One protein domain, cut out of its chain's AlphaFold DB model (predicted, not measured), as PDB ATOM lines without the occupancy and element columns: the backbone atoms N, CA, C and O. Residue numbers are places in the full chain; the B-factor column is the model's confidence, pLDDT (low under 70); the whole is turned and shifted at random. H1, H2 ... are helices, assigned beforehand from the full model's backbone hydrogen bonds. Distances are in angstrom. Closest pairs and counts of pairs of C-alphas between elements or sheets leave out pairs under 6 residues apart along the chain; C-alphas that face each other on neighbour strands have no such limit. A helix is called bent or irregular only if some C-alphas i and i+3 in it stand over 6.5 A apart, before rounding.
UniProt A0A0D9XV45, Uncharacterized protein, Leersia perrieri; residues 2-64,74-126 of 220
ATOM      1  N   ALA A   2     266.856 298.614 276.460       59.22
ATOM      2  CA  ALA A   2     266.875 298.414 274.997       59.22
ATOM      3  C   ALA A   2     266.817 296.929 274.570       59.22
ATOM      4  O   ALA A   2     266.120 296.571 273.625       59.22
ATOM      5  N   ARG A   3     267.469 296.041 275.336       63.16
ATOM      6  CA  ARG A   3     267.479 294.590 275.082       63.16
ATOM      7  C   ARG A   3     266.091 293.936 275.151       63.16
ATOM      8  O   ARG A   3     265.847 293.005 274.398       63.16
ATOM      9  N   GLN A   4     265.193 294.406 276.022       67.56
ATOM     10  CA  GLN A   4     263.852 293.822 276.154       67.56
ATOM     11  C   GLN A   4     262.913 294.316 275.048       67.56
ATOM     12  O   GLN A   4     262.244 293.501 274.427       67.56
ATOM     13  N   LYS A   5     262.960 295.615 274.719       66.56
ATOM     14  CA  LYS A   5     262.241 296.175 273.559       66.56
ATOM     15  C   LYS A   5     262.621 295.457 272.264       66.56
ATOM     16  O   LYS A   5     261.759 295.139 271.457       66.56
ATOM     17  N   ARG A   6     263.913 295.155 272.105       73.38
ATOM     18  CA  ARG A   6     264.423 294.389 270.967       73.38
ATOM     19  C   ARG A   6     263.813 292.988 270.907       73.38
ATOM     20  O   ARG A   6     263.286 292.628 269.870       73.38
ATOM     21  N   LYS A   7     263.775 292.251 272.025       80.19
ATOM     22  CA  LYS A   7     263.156 290.914 272.087       80.19
ATOM     23  C   LYS A   7     261.671 290.908 271.715       80.19
ATOM     24  O   LYS A   7     261.228 289.969 271.060       80.19
ATOM     25  N   ASP A   8     260.911 291.909 272.151       76.25
ATOM     26  CA  ASP A   8     259.480 292.004 271.838       76.25
ATOM     27  C   ASP A   8     259.263 292.343 270.353       76.25
ATOM     28  O   ASP A   8     258.478 291.678 269.684       76.25
ATOM     29  N   CYS A   9     260.043 293.276 269.795       80.31
ATOM     30  CA  CYS A   9     260.046 293.537 268.353       80.31
ATOM     31  C   CYS A   9     260.481 292.311 267.532       80.31
ATOM     32  O   CYS A   9     259.870 292.023 266.507       80.31
ATOM     33  N   ASP A  10     261.501 291.574 267.980       84.25
ATOM     34  CA  ASP A  10     262.001 290.370 267.308       84.25
ATOM     35  C   ASP A  10     260.961 289.234 267.341       84.25
ATOM     36  O   ASP A  10     260.850 288.450 266.397       84.25
ATOM     37  N   ARG A  11     260.186 289.111 268.429       85.75
ATOM     38  CA  ARG A  11     259.095 288.128 268.535       85.75
ATOM     39  C   ARG A  11     257.954 288.471 267.583       85.75
ATOM     40  O   ARG A  11     257.561 287.608 266.801       85.75
ATOM     41  N   LEU A  12     257.517 289.727 267.575       85.31
ATOM     42  CA  LEU A  12     256.501 290.202 266.646       85.31
ATOM     43  C   LEU A  12     256.945 290.018 265.190       85.31
ATOM     44  O   LEU A  12     256.204 289.448 264.398       85.31
ATOM     45  N   ALA A  13     258.171 290.426 264.848       86.88
ATOM     46  CA  ALA A  13     258.710 290.304 263.495       86.88
ATOM     47  C   ALA A  13     258.689 288.856 262.988       86.88
ATOM     48  O   ALA A  13     258.299 288.617 261.849       86.88
ATOM     49  N   ARG A  14     259.033 287.879 263.840       87.69
ATOM     50  CA  ARG A  14     258.952 286.455 263.477       87.69
ATOM     51  C   ARG A  14     257.527 286.011 263.145       87.69
ATOM     52  O   ARG A  14     257.343 285.309 262.159       87.69
ATOM     53  N   HIS A  15     256.525 286.428 263.921       83.19
ATOM     54  CA  HIS A  15     255.128 286.092 263.616       83.19
ATOM     55  C   HIS A  15     254.636 286.763 262.331       83.19
ATOM     56  O   HIS A  15     253.957 286.124 261.534       83.19
ATOM     57  N   VAL A  16     255.007 288.025 262.099       86.56
ATOM     58  CA  VAL A  16     254.652 288.733 260.860       86.56
ATOM     59  C   VAL A  16     255.275 288.055 259.640       86.56
ATOM     60  O   VAL A  16     254.595 287.894 258.632       86.56
ATOM     61  N   LEU A  17     256.532 287.614 259.738       86.31
ATOM     62  CA  LEU A  17     257.202 286.871 258.668       86.31
ATOM     63  C   LEU A  17     256.507 285.539 258.373       86.31
ATOM     64  O   LEU A  17     256.218 285.266 257.214       86.31
ATOM     65  N   MET A  18     256.155 284.768 259.407       82.81
ATOM     66  CA  MET A  18     255.410 283.514 259.240       82.81
ATOM     67  C   MET A  18     254.084 283.731 258.497       82.81
ATOM     68  O   MET A  18     253.729 282.954 257.620       82.81
ATOM     69  N   ILE A  19     253.356 284.805 258.814       82.94
ATOM     70  CA  ILE A  19     252.108 285.142 258.117       82.94
ATOM     71  C   ILE A  19     252.388 285.561 256.671       82.94
ATOM     72  O   ILE A  19     251.682 285.129 255.763       82.94
ATOM     73  N   ALA A  20     253.421 286.375 256.440       84.88
ATOM     74  CA  ALA A  20     253.786 286.848 255.108       84.88
ATOM     75  C   ALA A  20     254.160 285.700 254.154       84.88
ATOM     76  O   ALA A  20     253.761 285.725 252.991       84.88
ATOM     77  N   GLU A  21     254.860 284.677 254.648       84.00
ATOM     78  CA  GLU A  21     255.219 283.473 253.882       84.00
ATOM     79  C   GLU A  21     253.995 282.667 253.419       84.00
ATOM     80  O   GLU A  21     254.062 281.956 252.417       84.00
ATOM     81  N   LEU A  22     252.863 282.804 254.114       77.94
ATOM     82  CA  LEU A  22     251.624 282.086 253.814       77.94
ATOM     83  C   LEU A  22     250.666 282.875 252.910       77.94
ATOM     84  O   LEU A  22     249.768 282.285 252.313       77.94
ATOM     85  N   LEU A  23     250.866 284.190 252.754       80.06
ATOM     86  CA  LEU A  23     250.017 285.042 251.911       80.06
ATOM     87  C   LEU A  23     249.894 284.573 250.450       80.06
ATOM     88  O   LEU A  23     248.781 284.634 249.929       80.06
ATOM     89  N   PRO A  24     250.945 284.066 249.771       80.19
ATOM     90  CA  PRO A  24     250.806 283.584 248.395       80.19
ATOM     91  C   PRO A  24     249.790 282.442 248.251       80.19
ATOM     92  O   PRO A  24     249.089 282.362 247.247       80.19
ATOM     93  N   TYR A  25     249.657 281.594 249.276       73.38
ATOM     94  CA  TYR A  25     248.697 280.485 249.307       73.38
ATOM     95  C   TYR A  25     247.264 280.949 249.604       73.38
ATOM     96  O   TYR A  25     246.315 280.200 249.381       73.38
ATOM     97  N   LEU A  26     247.099 282.184 250.086       72.12
ATOM     98  CA  LEU A  26     245.805 282.806 250.370       72.12
ATOM     99  C   LEU A  26     245.261 283.621 249.202       72.12
ATOM    100  O   LEU A  26     244.052 283.771 249.085       72.12
ATOM    101  N   GLN A  27     246.131 284.113 248.318       71.25
ATOM    102  CA  GLN A  27     245.768 284.954 247.170       71.25
ATOM    103  C   GLN A  27     245.055 284.198 246.037       71.25
ATOM    104  O   GLN A  27     244.976 284.684 244.912       71.25
ATOM    105  N   HIS A  28     244.517 283.013 246.313       73.12
ATOM    106  CA  HIS A  28     243.675 282.326 245.351       73.12
ATOM    107  C   HIS A  28     242.292 282.961 245.305       73.12
ATOM    108  O   HIS A  28     241.683 283.233 246.336       73.12
ATOM    109  N   GLU A  29     241.800 283.171 244.093       69.12
ATOM    110  CA  GLU A  29     240.540 283.862 243.816       69.12
ATOM    111  C   GLU A  29     239.365 283.237 244.589       69.12
ATOM    112  O   GLU A  29     238.685 283.923 245.345       69.12
ATOM    113  N   GLU A  30     239.264 281.903 244.578       69.81
ATOM    114  CA  GLU A  30     238.254 281.123 245.319       69.81
ATOM    115  C   GLU A  30     238.291 281.309 246.852       69.81
ATOM    116  O   GLU A  30     237.298 281.074 247.545       69.81
ATOM    117  N   LEU A  31     239.449 281.684 247.407       71.12
ATOM    118  CA  LEU A  31     239.626 281.944 248.838       71.12
ATOM    119  C   LEU A  31     239.229 283.363 249.209       71.12
ATOM    120  O   LEU A  31     238.588 283.578 250.236       71.12
ATOM    121  N   MET A  32     239.614 284.322 248.372       77.06
ATOM    122  CA  MET A  32     239.371 285.742 248.602       77.06
ATOM    123  C   MET A  32     237.909 286.141 248.382       77.06
ATOM    124  O   MET A  32     237.491 287.186 248.873       77.06
ATOM    125  N   GLU A  33     237.104 285.297 247.737       81.50
ATOM    126  CA  GLU A  33     235.647 285.458 247.680       81.50
ATOM    127  C   GLU A  33     234.960 285.173 249.025       81.50
ATOM    128  O   GLU A  33     233.879 285.700 249.304       81.50
ATOM    129  N   ARG A  34     235.582 284.364 249.893       80.44
ATOM    130  CA  ARG A  34     234.963 283.925 251.146       80.44
ATOM    131  C   ARG A  34     235.208 284.929 252.272       80.44
ATOM    132  O   ARG A  34     236.362 285.145 252.661       80.44
ATOM    133  N   PRO A  35     234.153 285.517 252.862       82.12
ATOM    134  CA  PRO A  35     234.304 286.486 253.944       82.12
ATOM    135  C   PRO A  35     235.004 285.920 255.178       82.12
ATOM    136  O   PRO A  35     235.673 286.666 255.883       82.12
ATOM    137  N   GLU A  36     234.904 284.619 255.432       82.62
ATOM    138  CA  GLU A  36     235.570 283.936 256.544       82.62
ATOM    139  C   GLU A  36     237.099 283.929 256.407       82.62
ATOM    140  O   GLU A  36     237.801 283.744 257.396       82.62
ATOM    141  N   VAL A  37     237.614 284.154 255.196       80.31
ATOM    142  CA  VAL A  37     239.043 284.100 254.879       80.31
ATOM    143  C   VAL A  37     239.628 285.503 254.791       80.31
ATOM    144  O   VAL A  37     240.633 285.789 255.441       80.31
ATOM    145  N   TRP A  38     239.002 286.412 254.033       83.25
ATOM    146  CA  TRP A  38     239.562 287.754 253.857       83.25
ATOM    147  C   TRP A  38     239.304 288.681 255.053       83.25
ATOM    148  O   TRP A  38     240.132 289.557 255.309       83.25
ATOM    149  N   LYS A  39     238.220 288.497 255.832       87.25
ATOM    150  CA  LYS A  39     237.951 289.356 257.007       87.25
ATOM    151  C   LYS A  39     239.040 289.238 258.082       87.25
ATOM    152  O   LYS A  39     239.540 290.287 258.491       87.25
ATOM    153  N   PRO A  40     239.469 288.034 258.515       87.12
ATOM    154  CA  PRO A  40     240.577 287.925 259.462       87.12
ATOM    155  C   PRO A  40     241.893 288.473 258.893       87.12
ATOM    156  O   PRO A  40     242.654 289.113 259.613       87.12
ATOM    157  N   LEU A  41     242.155 288.304 257.590       86.50
ATOM    158  CA  LEU A  41     243.343 288.882 256.943       86.50
ATOM    159  C   LEU A  41     243.331 290.411 256.965       86.50
ATOM    160  O   LEU A  41     244.367 291.041 257.191       86.50
ATOM    161  N   TRP A  42     242.159 291.014 256.783       87.00
ATOM    162  CA  TRP A  42     241.995 292.454 256.904       87.00
ATOM    163  C   TRP A  42     242.199 292.931 258.351       87.00
ATOM    164  O   TRP A  42     242.954 293.877 258.578       87.00
ATOM    165  N   ALA A  43     241.652 292.213 259.338       88.44
ATOM    166  CA  ALA A  43     241.877 292.491 260.759       88.44
ATOM    167  C   ALA A  43     243.360 292.358 261.169       88.44
ATOM    168  O   ALA A  43     243.877 293.166 261.951       88.44
ATOM    169  N   ILE A  44     244.081 291.381 260.605       89.94
ATOM    170  CA  ILE A  44     245.537 291.257 260.763       89.94
ATOM    171  C   ILE A  44     246.226 292.494 260.192       89.94
ATOM    172  O   ILE A  44     247.051 293.092 260.877       89.94
ATOM    173  N   ASN A  45     245.880 292.917 258.975       90.69
ATOM    174  CA  ASN A  45     246.463 294.104 258.352       90.69
ATOM    175  C   ASN A  45     246.257 295.375 259.198       90.69
ATOM    176  O   ASN A  45     247.202 296.145 259.382       90.69
ATOM    177  N   ASP A  46     245.075 295.572 259.777       92.50
ATOM    178  CA  ASP A  46     244.818 296.702 260.678       92.50
ATOM    179  C   ASP A  46     245.662 296.615 261.956       92.50
ATOM    180  O   ASP A  46     246.272 297.598 262.387       92.50
ATOM    181  N   THR A  47     245.799 295.411 262.513       91.69
ATOM    182  CA  THR A  47     246.661 295.158 263.674       91.69
ATOM    183  C   THR A  47     248.144 295.400 263.352       91.69
ATOM    184  O   THR A  47     248.895 295.912 264.185       91.69
ATOM    185  N   LEU A  48     248.590 295.106 262.126       91.31
ATOM    186  CA  LEU A  48     249.950 295.410 261.666       91.31
ATOM    187  C   LEU A  48     250.187 296.918 261.525       91.31
ATOM    188  O   LEU A  48     251.284 297.393 261.835       91.31
ATOM    189  N   ARG A  49     249.173 297.697 261.126       93.38
ATOM    190  CA  ARG A  49     249.257 299.167 261.138       93.38
ATOM    191  C   ARG A  49     249.366 299.706 262.564       93.38
ATOM    192  O   ARG A  49     250.189 300.591 262.807       93.38
ATOM    193  N   GLU A  50     248.612 299.143 263.511       91.19
ATOM    194  CA  GLU A  50     248.739 299.467 264.942       91.19
ATOM    195  C   GLU A  50     250.172 299.192 265.439       91.19
ATOM    196  O   GLU A  50     250.808 300.056 266.052       91.19
ATOM    197  N   ALA A  51     250.725 298.026 265.095       88.81
ATOM    198  CA  ALA A  51     252.101 297.656 265.410       88.81
ATOM    199  C   ALA A  51     253.133 298.623 264.822       88.81
ATOM    200  O   ALA A  51     254.061 299.048 265.516       88.81
ATOM    201  N   GLN A  52     252.963 299.005 263.556       89.56
ATOM    202  CA  GLN A  52     253.838 299.966 262.899       89.56
ATOM    203  C   GLN A  52     253.800 301.323 263.613       89.56
ATOM    204  O   GLN A  52     254.860 301.899 263.862       89.56
ATOM    205  N   GLY A  53     252.612 301.800 264.002       87.81
ATOM    206  CA  GLY A  53     252.435 303.026 264.787       87.81
ATOM    207  C   GLY A  53     253.137 302.974 266.148       87.81
ATOM    208  O   GLY A  53     253.816 303.920 266.557       87.81
ATOM    209  N   LEU A  54     253.056 301.836 266.839       85.50
ATOM    210  CA  LEU A  54     253.746 301.644 268.114       85.50
ATOM    211  C   LEU A  54     255.275 301.673 267.938       85.50
ATOM    212  O   LEU A  54     255.976 302.355 268.692       85.50
ATOM    213  N   VAL A  55     255.801 301.011 266.903       85.06
ATOM    214  CA  VAL A  55     257.240 300.997 266.589       85.06
ATOM    215  C   VAL A  55     257.752 302.386 266.186       85.06
ATOM    216  O   VAL A  55     258.831 302.793 266.631       85.06
ATOM    217  N   THR A  56     257.008 303.145 265.375       83.50
ATOM    218  CA  THR A  56     257.405 304.507 264.970       83.50
ATOM    219  C   THR A  56     257.389 305.477 266.149       83.50
ATOM    220  O   THR A  56     258.332 306.260 266.296       83.50
ATOM    221  N   SER A  57     256.409 305.365 267.053       79.31
ATOM    222  CA  SER A  57     256.360 306.164 268.287       79.31
ATOM    223  C   SER A  57     257.571 305.915 269.201       79.31
ATOM    224  O   SER A  57     258.119 306.852 269.791       79.31
ATOM    225  N   CYS A  58     258.061 304.671 269.260       74.62
ATOM    226  CA  CYS A  58     259.258 304.311 270.019       74.62
ATOM    227  C   CYS A  58     260.528 304.928 269.411       74.62
ATOM    228  O   CYS A  58     261.344 305.484 270.143       74.62
ATOM    229  N   LYS A  59     260.666 304.903 268.078       71.38
ATOM    230  CA  LYS A  59     261.803 305.503 267.352       71.38
ATOM    231  C   LYS A  59     261.833 307.035 267.445       71.38
ATOM    232  O   LYS A  59     262.907 307.628 267.484       71.38
ATOM    233  N   GLY A  60     260.670 307.691 267.474       66.25
ATOM    234  CA  GLY A  60     260.567 309.145 267.658       66.25
ATOM    235  C   GLY A  60     260.978 309.598 269.064       66.25
ATOM    236  O   GLY A  60     261.622 310.634 269.222       66.25
ATOM    237  N   ARG A  61     260.679 308.780 270.083       61.75
ATOM    238  CA  ARG A  61     261.021 309.056 271.489       61.75
ATOM    239  C   ARG A  61     262.530 309.004 271.756       61.75
ATOM    240  O   ARG A  61     263.026 309.796 272.548       61.75
ATOM    241  N   GLU A  62     263.264 308.128 271.071       58.03
ATOM    242  CA  GLU A  62     264.729 308.015 271.190       58.03
ATOM    243  C   GLU A  62     265.489 309.201 270.572       58.03
ATOM    244  O   GLU A  62     266.591 309.511 271.010       58.03
ATOM    245  N   ARG A  63     264.900 309.918 269.604       58.69
ATOM    246  CA  ARG A  63     265.500 311.135 269.021       58.69
ATOM    247  C   ARG A  63     265.299 312.386 269.883       58.69
ATOM    248  O   ARG A  63     266.041 313.349 269.747       58.69
ATOM    249  N   SER A  64     264.330 312.358 270.796       59.44
ATOM    250  CA  SER A  64     264.008 313.440 271.738       59.44
ATOM    251  C   SER A  64     264.573 313.137 273.142       59.44
ATOM    252  O   SER A  64     263.922 313.338 274.166       59.44
ATOM    253  N   ASN A  74     258.748 303.598 285.208       57.81
ATOM    254  CA  ASN A  74     258.549 302.179 284.855       57.81
ATOM    255  C   ASN A  74     257.128 301.844 284.328       57.81
ATOM    256  O   ASN A  74     256.972 300.858 283.606       57.81
ATOM    257  N   SER A  75     256.113 302.661 284.644       61.06
ATOM    258  CA  SER A  75     254.707 302.463 284.257       61.06
ATOM    259  C   SER A  75     254.485 302.549 282.738       61.06
ATOM    260  O   SER A  75     253.918 301.638 282.129       61.06
ATOM    261  N   SER A  76     255.053 303.560 282.072       68.94
ATOM    262  CA  SER A  76     254.937 303.702 280.611       68.94
ATOM    263  C   SER A  76     255.666 302.593 279.845       68.94
ATOM    264  O   SER A  76     255.349 302.302 278.693       68.94
ATOM    265  N   ILE A  77     256.654 301.948 280.470       70.00
ATOM    266  CA  ILE A  77     257.387 300.826 279.870       70.00
ATOM    267  C   ILE A  77     256.538 299.560 279.913       70.00
ATOM    268  O   ILE A  77     256.439 298.867 278.898       70.00
ATOM    269  N   SER A  78     255.908 299.275 281.056       75.88
ATOM    270  CA  SER A  78     254.972 298.157 281.176       75.88
ATOM    271  C   SER A  78     253.771 298.295 280.240       75.88
ATOM    272  O   SER A  78     253.333 297.292 279.683       75.88
ATOM    273  N   GLU A  79     253.300 299.522 280.004       80.81
ATOM    274  CA  GLU A  79     252.181 299.817 279.103       80.81
ATOM    275  C   GLU A  79     252.540 299.571 277.628       80.81
ATOM    276  O   GLU A  79     251.780 298.971 276.869       80.81
ATOM    277  N   ILE A  80     253.741 299.969 277.200       78.38
ATOM    278  CA  ILE A  80     254.215 299.660 275.843       78.38
ATOM    279  C   ILE A  80     254.378 298.143 275.671       78.38
ATOM    280  O   ILE A  80     254.012 297.594 274.632       78.38
ATOM    281  N   GLN A  81     254.896 297.446 276.685       77.94
ATOM    282  CA  GLN A  81     255.041 295.989 276.645       77.94
ATOM    283  C   GLN A  81     253.697 295.257 276.614       77.94
ATOM    284  O   GLN A  81     253.583 294.258 275.904       77.94
ATOM    285  N   SER A  82     252.691 295.719 277.364       84.00
ATOM    286  CA  SER A  82     251.347 295.139 277.292       84.00
ATOM    287  C   SER A  82     250.751 295.338 275.907       84.00
ATOM    288  O   SER A  82     250.308 294.363 275.315       84.00
ATOM    289  N   ARG A  83     250.889 296.532 275.317       87.25
ATOM    290  CA  ARG A  83     250.428 296.797 273.947       87.25
ATOM    291  C   ARG A  83     251.058 295.869 272.908       87.25
ATOM    292  O   ARG A  83     250.351 295.373 272.039       87.25
ATOM    293  N   PHE A  84     252.359 295.582 273.001       85.31
ATOM    294  CA  PHE A  84     252.995 294.599 272.113       85.31
ATOM    295  C   PHE A  84     252.423 293.188 272.294       85.31
ATOM    296  O   PHE A  84     252.163 292.513 271.301       85.31
ATOM    297  N   ARG A  85     252.193 292.748 273.539       87.00
ATOM    298  CA  ARG A  85     251.554 291.447 273.805       87.00
ATOM    299  C   ARG A  85     250.123 291.394 273.274       87.00
ATOM    300  O   ARG A  85     249.723 290.367 272.734       87.00
ATOM    301  N   ASP A  86     249.377 292.487 273.384       89.94
ATOM    302  CA  ASP A  86     248.006 292.581 272.883       89.94
ATOM    303  C   ASP A  86     247.973 292.481 271.356       89.94
ATOM    304  O   ASP A  86     247.182 291.718 270.807       89.94
ATOM    305  N   ILE A  87     248.879 293.187 270.672       89.56
ATOM    306  CA  ILE A  87     249.065 293.113 269.216       89.56
ATOM    307  C   ILE A  87     249.408 291.686 268.787       89.56
ATOM    308  O   ILE A  87     248.774 291.149 267.882       89.56
ATOM    309  N   GLU A  88     250.373 291.042 269.445       85.75
ATOM    310  CA  GLU A  88     250.727 289.650 269.148       85.75
ATOM    311  C   GLU A  88     249.543 288.704 269.366       85.75
ATOM    312  O   GLU A  88     249.275 287.854 268.521       85.75
ATOM    313  N   SER A  89     248.804 288.874 270.466       89.69
ATOM    314  CA  SER A  89     247.603 288.090 270.757       89.69
ATOM    315  C   SER A  89     246.534 288.276 269.677       89.69
ATOM    316  O   SER A  89     245.951 287.289 269.238       89.69
ATOM    317  N   LYS A  90     246.266 289.514 269.242       90.69
ATOM    318  CA  LYS A  90     245.313 289.801 268.157       90.69
ATOM    319  C   LYS A  90     245.743 289.110 266.861       90.69
ATOM    320  O   LYS A  90     244.964 288.352 266.301       90.69
ATOM    321  N   ILE A  91     247.000 289.288 266.447       86.56
ATOM    322  CA  ILE A  91     247.544 288.669 265.229       86.56
ATOM    323  C   ILE A  91     247.393 287.143 265.266       86.56
ATOM    324  O   ILE A  91     246.915 286.554 264.302       86.56
ATOM    325  N   ILE A  92     247.768 286.498 266.377       86.31
ATOM    326  CA  ILE A  92     247.680 285.038 266.514       86.31
ATOM    327  C   ILE A  92     246.222 284.572 266.477       86.31
ATOM    328  O   ILE A  92     245.926 283.596 265.794       86.31
ATOM    329  N   LYS A  93     245.308 285.251 267.181       87.38
ATOM    330  CA  LYS A  93     243.883 284.882 267.210       87.38
ATOM    331  C   LYS A  93     243.262 284.914 265.820       87.38
ATOM    332  O   LYS A  93     242.640 283.935 265.427       87.38
ATOM    333  N   GLU A  94     243.482 285.993 265.075       85.81
ATOM    334  CA  GLU A  94     242.952 286.119 263.716       85.81
ATOM    335  C   GLU A  94     243.614 285.120 262.756       85.81
ATOM    336  O   GLU A  94     242.942 284.500 261.936       85.81
ATOM    337  N   TYR A  95     244.921 284.878 262.896       83.12
ATOM    338  CA  TYR A  95     245.627 283.888 262.079       83.12
ATOM    339  C   TYR A  95     245.114 282.456 262.307       83.12
ATOM    340  O   TYR A  95     244.968 281.689 261.355       83.12
ATOM    341  N   LEU A  96     244.789 282.098 263.553       85.19
ATOM    342  CA  LEU A  96     244.212 280.790 263.876       85.19
ATOM    343  C   LEU A  96     242.849 280.559 263.206       85.19
ATOM    344  O   LEU A  96     242.494 279.404 262.982       85.19
ATOM    345  N   LEU A  97     242.115 281.618 262.845       83.88
ATOM    346  CA  LEU A  97     240.877 281.500 262.066       83.88
ATOM    347  C   LEU A  97     241.147 281.193 260.589       83.88
ATOM    348  O   LEU A  97     240.358 280.498 259.958       83.88
ATOM    349  N   VAL A  98     242.271 281.660 260.042       81.00
ATOM    350  CA  VAL A  98     242.648 281.454 258.631       81.00
ATOM    351  C   VAL A  98     243.308 280.088 258.405       81.00
ATOM    352  O   VAL A  98     243.135 279.472 257.351       81.00
ATOM    353  N   PHE A  99     244.041 279.579 259.400       82.69
ATOM    354  CA  PHE A  99     244.822 278.340 259.296       82.69
ATOM    355  C   PHE A  99     244.031 277.099 258.815       82.69
ATOM    356  O   PHE A  99     244.543 276.382 257.949       82.69
ATOM    357  N   PRO A 100     242.797 276.820 259.286       84.50
ATOM    358  CA  PRO A 100     242.020 275.675 258.806       84.50
ATOM    359  C   PRO A 100     241.726 275.728 257.302       84.50
ATOM    360  O   PRO A 100     241.786 274.697 256.632       84.50
ATOM    361  N   PHE A 101     241.459 276.919 256.758       77.94
ATOM    362  CA  PHE A 101     241.166 277.103 255.335       77.94
ATOM    363  C   PHE A 101     242.407 276.881 254.469       77.94
ATOM    364  O   PHE A 101     242.332 276.190 253.453       77.94
ATOM    365  N   LEU A 102     243.555 277.396 254.919       76.62
ATOM    366  CA  LEU A 102     244.857 277.148 254.297       76.62
ATOM    367  C   LEU A 102     245.175 275.656 254.227       76.62
ATOM    368  O   LEU A 102     245.450 275.122 253.155       76.62
ATOM    369  N   SER A 103     245.067 274.974 255.370       80.38
ATOM    370  CA  SER A 103     245.336 273.541 255.475       80.38
ATOM    371  C   SER A 103     244.414 272.724 254.566       80.38
ATOM    372  O   SER A 103     244.879 271.877 253.802       80.38
ATOM    373  N   HIS A 104     243.109 273.016 254.580       80.38
ATOM    374  CA  HIS A 104     242.137 272.312 253.747       80.38
ATOM    375  C   HIS A 104     242.458 272.428 252.249       80.38
ATOM    376  O   HIS A 104     242.379 271.442 251.513       80.38
ATOM    377  N   ILE A 105     242.839 273.616 251.780       76.06
ATOM    378  CA  ILE A 105     243.118 273.858 250.360       76.06
ATOM    379  C   ILE A 105     244.419 273.225 249.912       76.06
ATOM    380  O   ILE A 105     244.444 272.599 248.851       76.06
ATOM    381  N   ASP A 106     245.471 273.321 250.720       78.12
ATOM    382  CA  ASP A 106     246.734 272.653 250.421       78.12
ATOM    383  C   ASP A 106     246.546 271.136 250.327       78.12
ATOM    384  O   ASP A 106     247.028 270.504 249.381       78.12
ATOM    385  N   ILE A 107     245.777 270.551 251.253       81.12
ATOM    386  CA  ILE A 107     245.424 269.127 251.219       81.12
ATOM    387  C   ILE A 107     244.632 268.806 249.947       81.12
ATOM    388  O   ILE A 107     245.006 267.892 249.210       81.12
ATOM    389  N   THR A 108     243.583 269.575 249.650       77.81
ATOM    390  CA  THR A 108     242.708 269.340 248.489       77.81
ATOM    391  C   THR A 108     243.486 269.408 247.176       77.81
ATOM    392  O   THR A 108     243.365 268.525 246.328       77.81
ATOM    393  N   ARG A 109     244.361 270.405 247.007       80.06
ATOM    394  CA  ARG A 109     245.210 270.523 245.812       80.06
ATOM    395  C   ARG A 109     246.194 269.384 245.683       80.06
ATOM    396  O   ARG A 109     246.417 268.889 244.578       80.06
ATOM    397  N   ARG A 110     246.795 268.967 246.798       83.94
ATOM    398  CA  ARG A 110     247.733 267.847 246.800       83.94
ATOM    399  C   ARG A 110     247.031 266.553 246.401       83.94
ATOM    400  O   ARG A 110     247.582 265.810 245.595       83.94
ATOM    401  N   ILE A 111     245.809 266.331 246.885       84.25
ATOM    402  CA  ILE A 111     244.965 265.201 246.477       84.25
ATOM    403  C   ILE A 111     244.627 265.287 244.987       84.25
ATOM    404  O   ILE A 111     244.885 264.326 244.269       84.25
ATOM    405  N   ASN A 112     244.145 266.431 244.493       80.25
ATOM    406  CA  ASN A 112     243.825 266.605 243.071       80.25
ATOM    407  C   ASN A 112     245.041 266.347 242.174       80.25
ATOM    408  O   ASN A 112     244.928 265.675 241.151       80.25
ATOM    409  N   ARG A 113     246.230 266.814 242.573       87.38
ATOM    410  CA  ARG A 113     247.477 266.538 241.851       87.38
ATOM    411  C   ARG A 113     247.798 265.044 241.813       87.38
ATOM    412  O   ARG A 113     248.183 264.546 240.760       87.38
ATOM    413  N   ILE A 114     247.638 264.337 242.933       88.62
ATOM    414  CA  ILE A 114     247.841 262.882 243.001       88.62
ATOM    415  C   ILE A 114     246.827 262.164 242.107       88.62
ATOM    416  O   ILE A 114     247.217 261.309 241.319       88.62
ATOM    417  N   TYR A 115     245.551 262.541 242.175       87.25
ATOM    418  CA  TYR A 115     244.493 261.970 241.343       87.25
ATOM    419  C   TYR A 115     244.791 262.131 239.845       87.25
ATOM    420  O   TYR A 115     244.750 261.158 239.096       87.25
ATOM    421  N   LEU A 116     245.198 263.331 239.416       86.69
ATOM    422  CA  LEU A 116     245.577 263.591 238.025       86.69
ATOM    423  C   LEU A 116     246.808 262.783 237.586       86.69
ATOM    424  O   LEU A 116     246.833 262.284 236.463       86.69
ATOM    425  N   MET A 117     247.806 262.609 238.460       85.31
ATOM    426  CA  MET A 117     248.961 261.746 238.182       85.31
ATOM    427  C   MET A 117     248.555 260.278 238.016       85.31
ATOM    428  O   MET A 117     249.061 259.604 237.120       85.31
ATOM    429  N   LEU A 118     247.635 259.781 238.847       83.31
ATOM    430  CA  LEU A 118     247.138 258.407 238.752       83.31
ATOM    431  C   LEU A 118     246.388 258.176 237.432       83.31
ATOM    432  O   LEU A 118     246.707 257.224 236.726       83.31
ATOM    433  N   ILE A 119     245.508 259.100 237.026       82.44
ATOM    434  CA  ILE A 119     244.813 259.024 235.726       82.44
ATOM    435  C   ILE A 119     245.799 259.042 234.551       82.44
ATOM    436  O   ILE A 119     245.649 258.293 233.586       82.44
ATOM    437  N   GLN A 120     246.812 259.912 234.599       71.38
ATOM    438  CA  GLN A 120     247.830 259.982 233.546       71.38
ATOM    439  C   GLN A 120     248.651 258.690 233.458       71.38
ATOM    440  O   GLN A 120     249.018 258.271 232.361       71.38
ATOM    441  N   THR A 121     248.898 258.042 234.596       59.81
ATOM    442  CA  THR A 121     249.629 256.773 234.660       59.81
ATOM    443  C   THR A 121     248.808 255.622 234.073       59.81
ATOM    444  O   THR A 121     249.368 254.798 233.350       59.81
ATOM    445  N   ASP A 122     247.489 255.594 234.295       58.50
ATOM    446  CA  ASP A 122     246.602 254.612 233.656       58.50
ATOM    447  C   ASP A 122     246.515 254.819 232.140       58.50
ATOM    448  O   ASP A 122     246.675 253.868 231.374       58.50
ATOM    449  N   ARG A 123     246.397 256.070 231.670       52.44
ATOM    450  CA  ARG A 123     246.357 256.364 230.225       52.44
ATOM    451  C   ARG A 123     247.611 255.930 229.467       52.44
ATOM    452  O   ARG A 123     247.500 255.496 228.324       52.44
ATOM    453  N   MET A 124     248.792 256.011 230.081       53.84
ATOM    454  CA  MET A 124     250.028 255.522 229.451       53.84
ATOM    455  C   MET A 124     250.145 253.991 229.457       53.84
ATOM    456  O   MET A 124     250.912 253.436 228.672       53.84
ATOM    457  N   LYS A 125     249.372 253.294 230.297       53.31
ATOM    458  CA  LYS A 125     249.368 251.829 230.383       53.31
ATOM    459  C   LYS A 125     248.420 251.186 229.364       53.31
ATOM    460  O   LYS A 125     248.771 250.157 228.785       53.31
ATOM    461  N   VAL A 126     247.282 251.828 229.079       50.72
ATOM    462  CA  VAL A 126     246.251 251.351 228.129       50.72
ATOM    463  C   VAL A 126     246.747 251.306 226.673       50.72
ATOM    464  O   VAL A 126     246.285 250.490 225.884       50.72
TER     465      VAL A 126
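Overview. This is residues 2 to 64 and 74 to 126 of the 220 residues of an uncharacterized protein of Leersia perrieri (UniProt A0A0D9XV45). One very long bent helix, H4, runs the length of a rod: its first arm, H4a, packs with H1 and H3 in a slender up-and-down bundle of three, and its second arm, H4b, leaves that bundle, with residues 107 to 126 sticking out as a free arm. The short H2 sits at the turn between H1 and H3. The printed part has 116 residues with four named helices, in the order H1, H2, H3, H4, and no named strand; the class is all helix. The whole is extended, with a radius of gyration of the C-alphas of 20.6 A and spans of 77 by 29 by 20 A.

Along the chain. Find C-alpha 74 at (258.549, 302.179, 284.855), where H4, residues 74 to 126, begins. By its hydrogen bonds it was assigned as one helix, but it is bent: C-alphas 97 and 100 are 6.8 A apart. Arm H4a, residues 74 to 97, measures 35.5 A; arm H4b, residues 100 to 126, measures 39.4 A and ends at (246.251, 251.351, 228.129). H1, residues 2 to 26, starts at (266.875, 298.414, 274.997) and measures 36.0 A; it is irregular, with C-alphas 21 and 24 7.0 A apart. H2 is residues 29 to 32, and H3, residues 35 to 63, measures 42.5 A.

Arrangement. Look first at Pro 40 and Glu 94, the closest C-alphas of H3 and H4a at 5.2 A; these touch at a shallow tilt of 21 degrees, opposite ways. H1 touches H4a, closest at the C-alphas of Leu 12 and Glu 88, 6.3 A, the same way. H1 and H3 are near each other, with 14 pairs of C-alphas within 10 A. H2 and H3 only just touch, only at the corner, with 3 pairs of C-alphas within 8 A, the closest Met 32 and Trp 38 at 5.6 A. Every O i to N i+4 pair is within hydrogen-bond range in H4b, against 18 of 21 in H1, 22 of 25 in H3 and 19 of 20 in H4a; H2 is too short for such a pair.

Size, cuts and confidence. The C-alphas of Ser 64 and Val 126 are the two farthest apart, 77.9 A. Residues 65 to 73 are not printed, and C-alphas 64 and 74 stand 18.1 A apart across this cut. The links H1 to H2 and H2 to H3 are tight. Look for pLDDT under 70 at residues 2 to 5, 29 to 30, 60 to 64, 74 to 76 and 121 to 126.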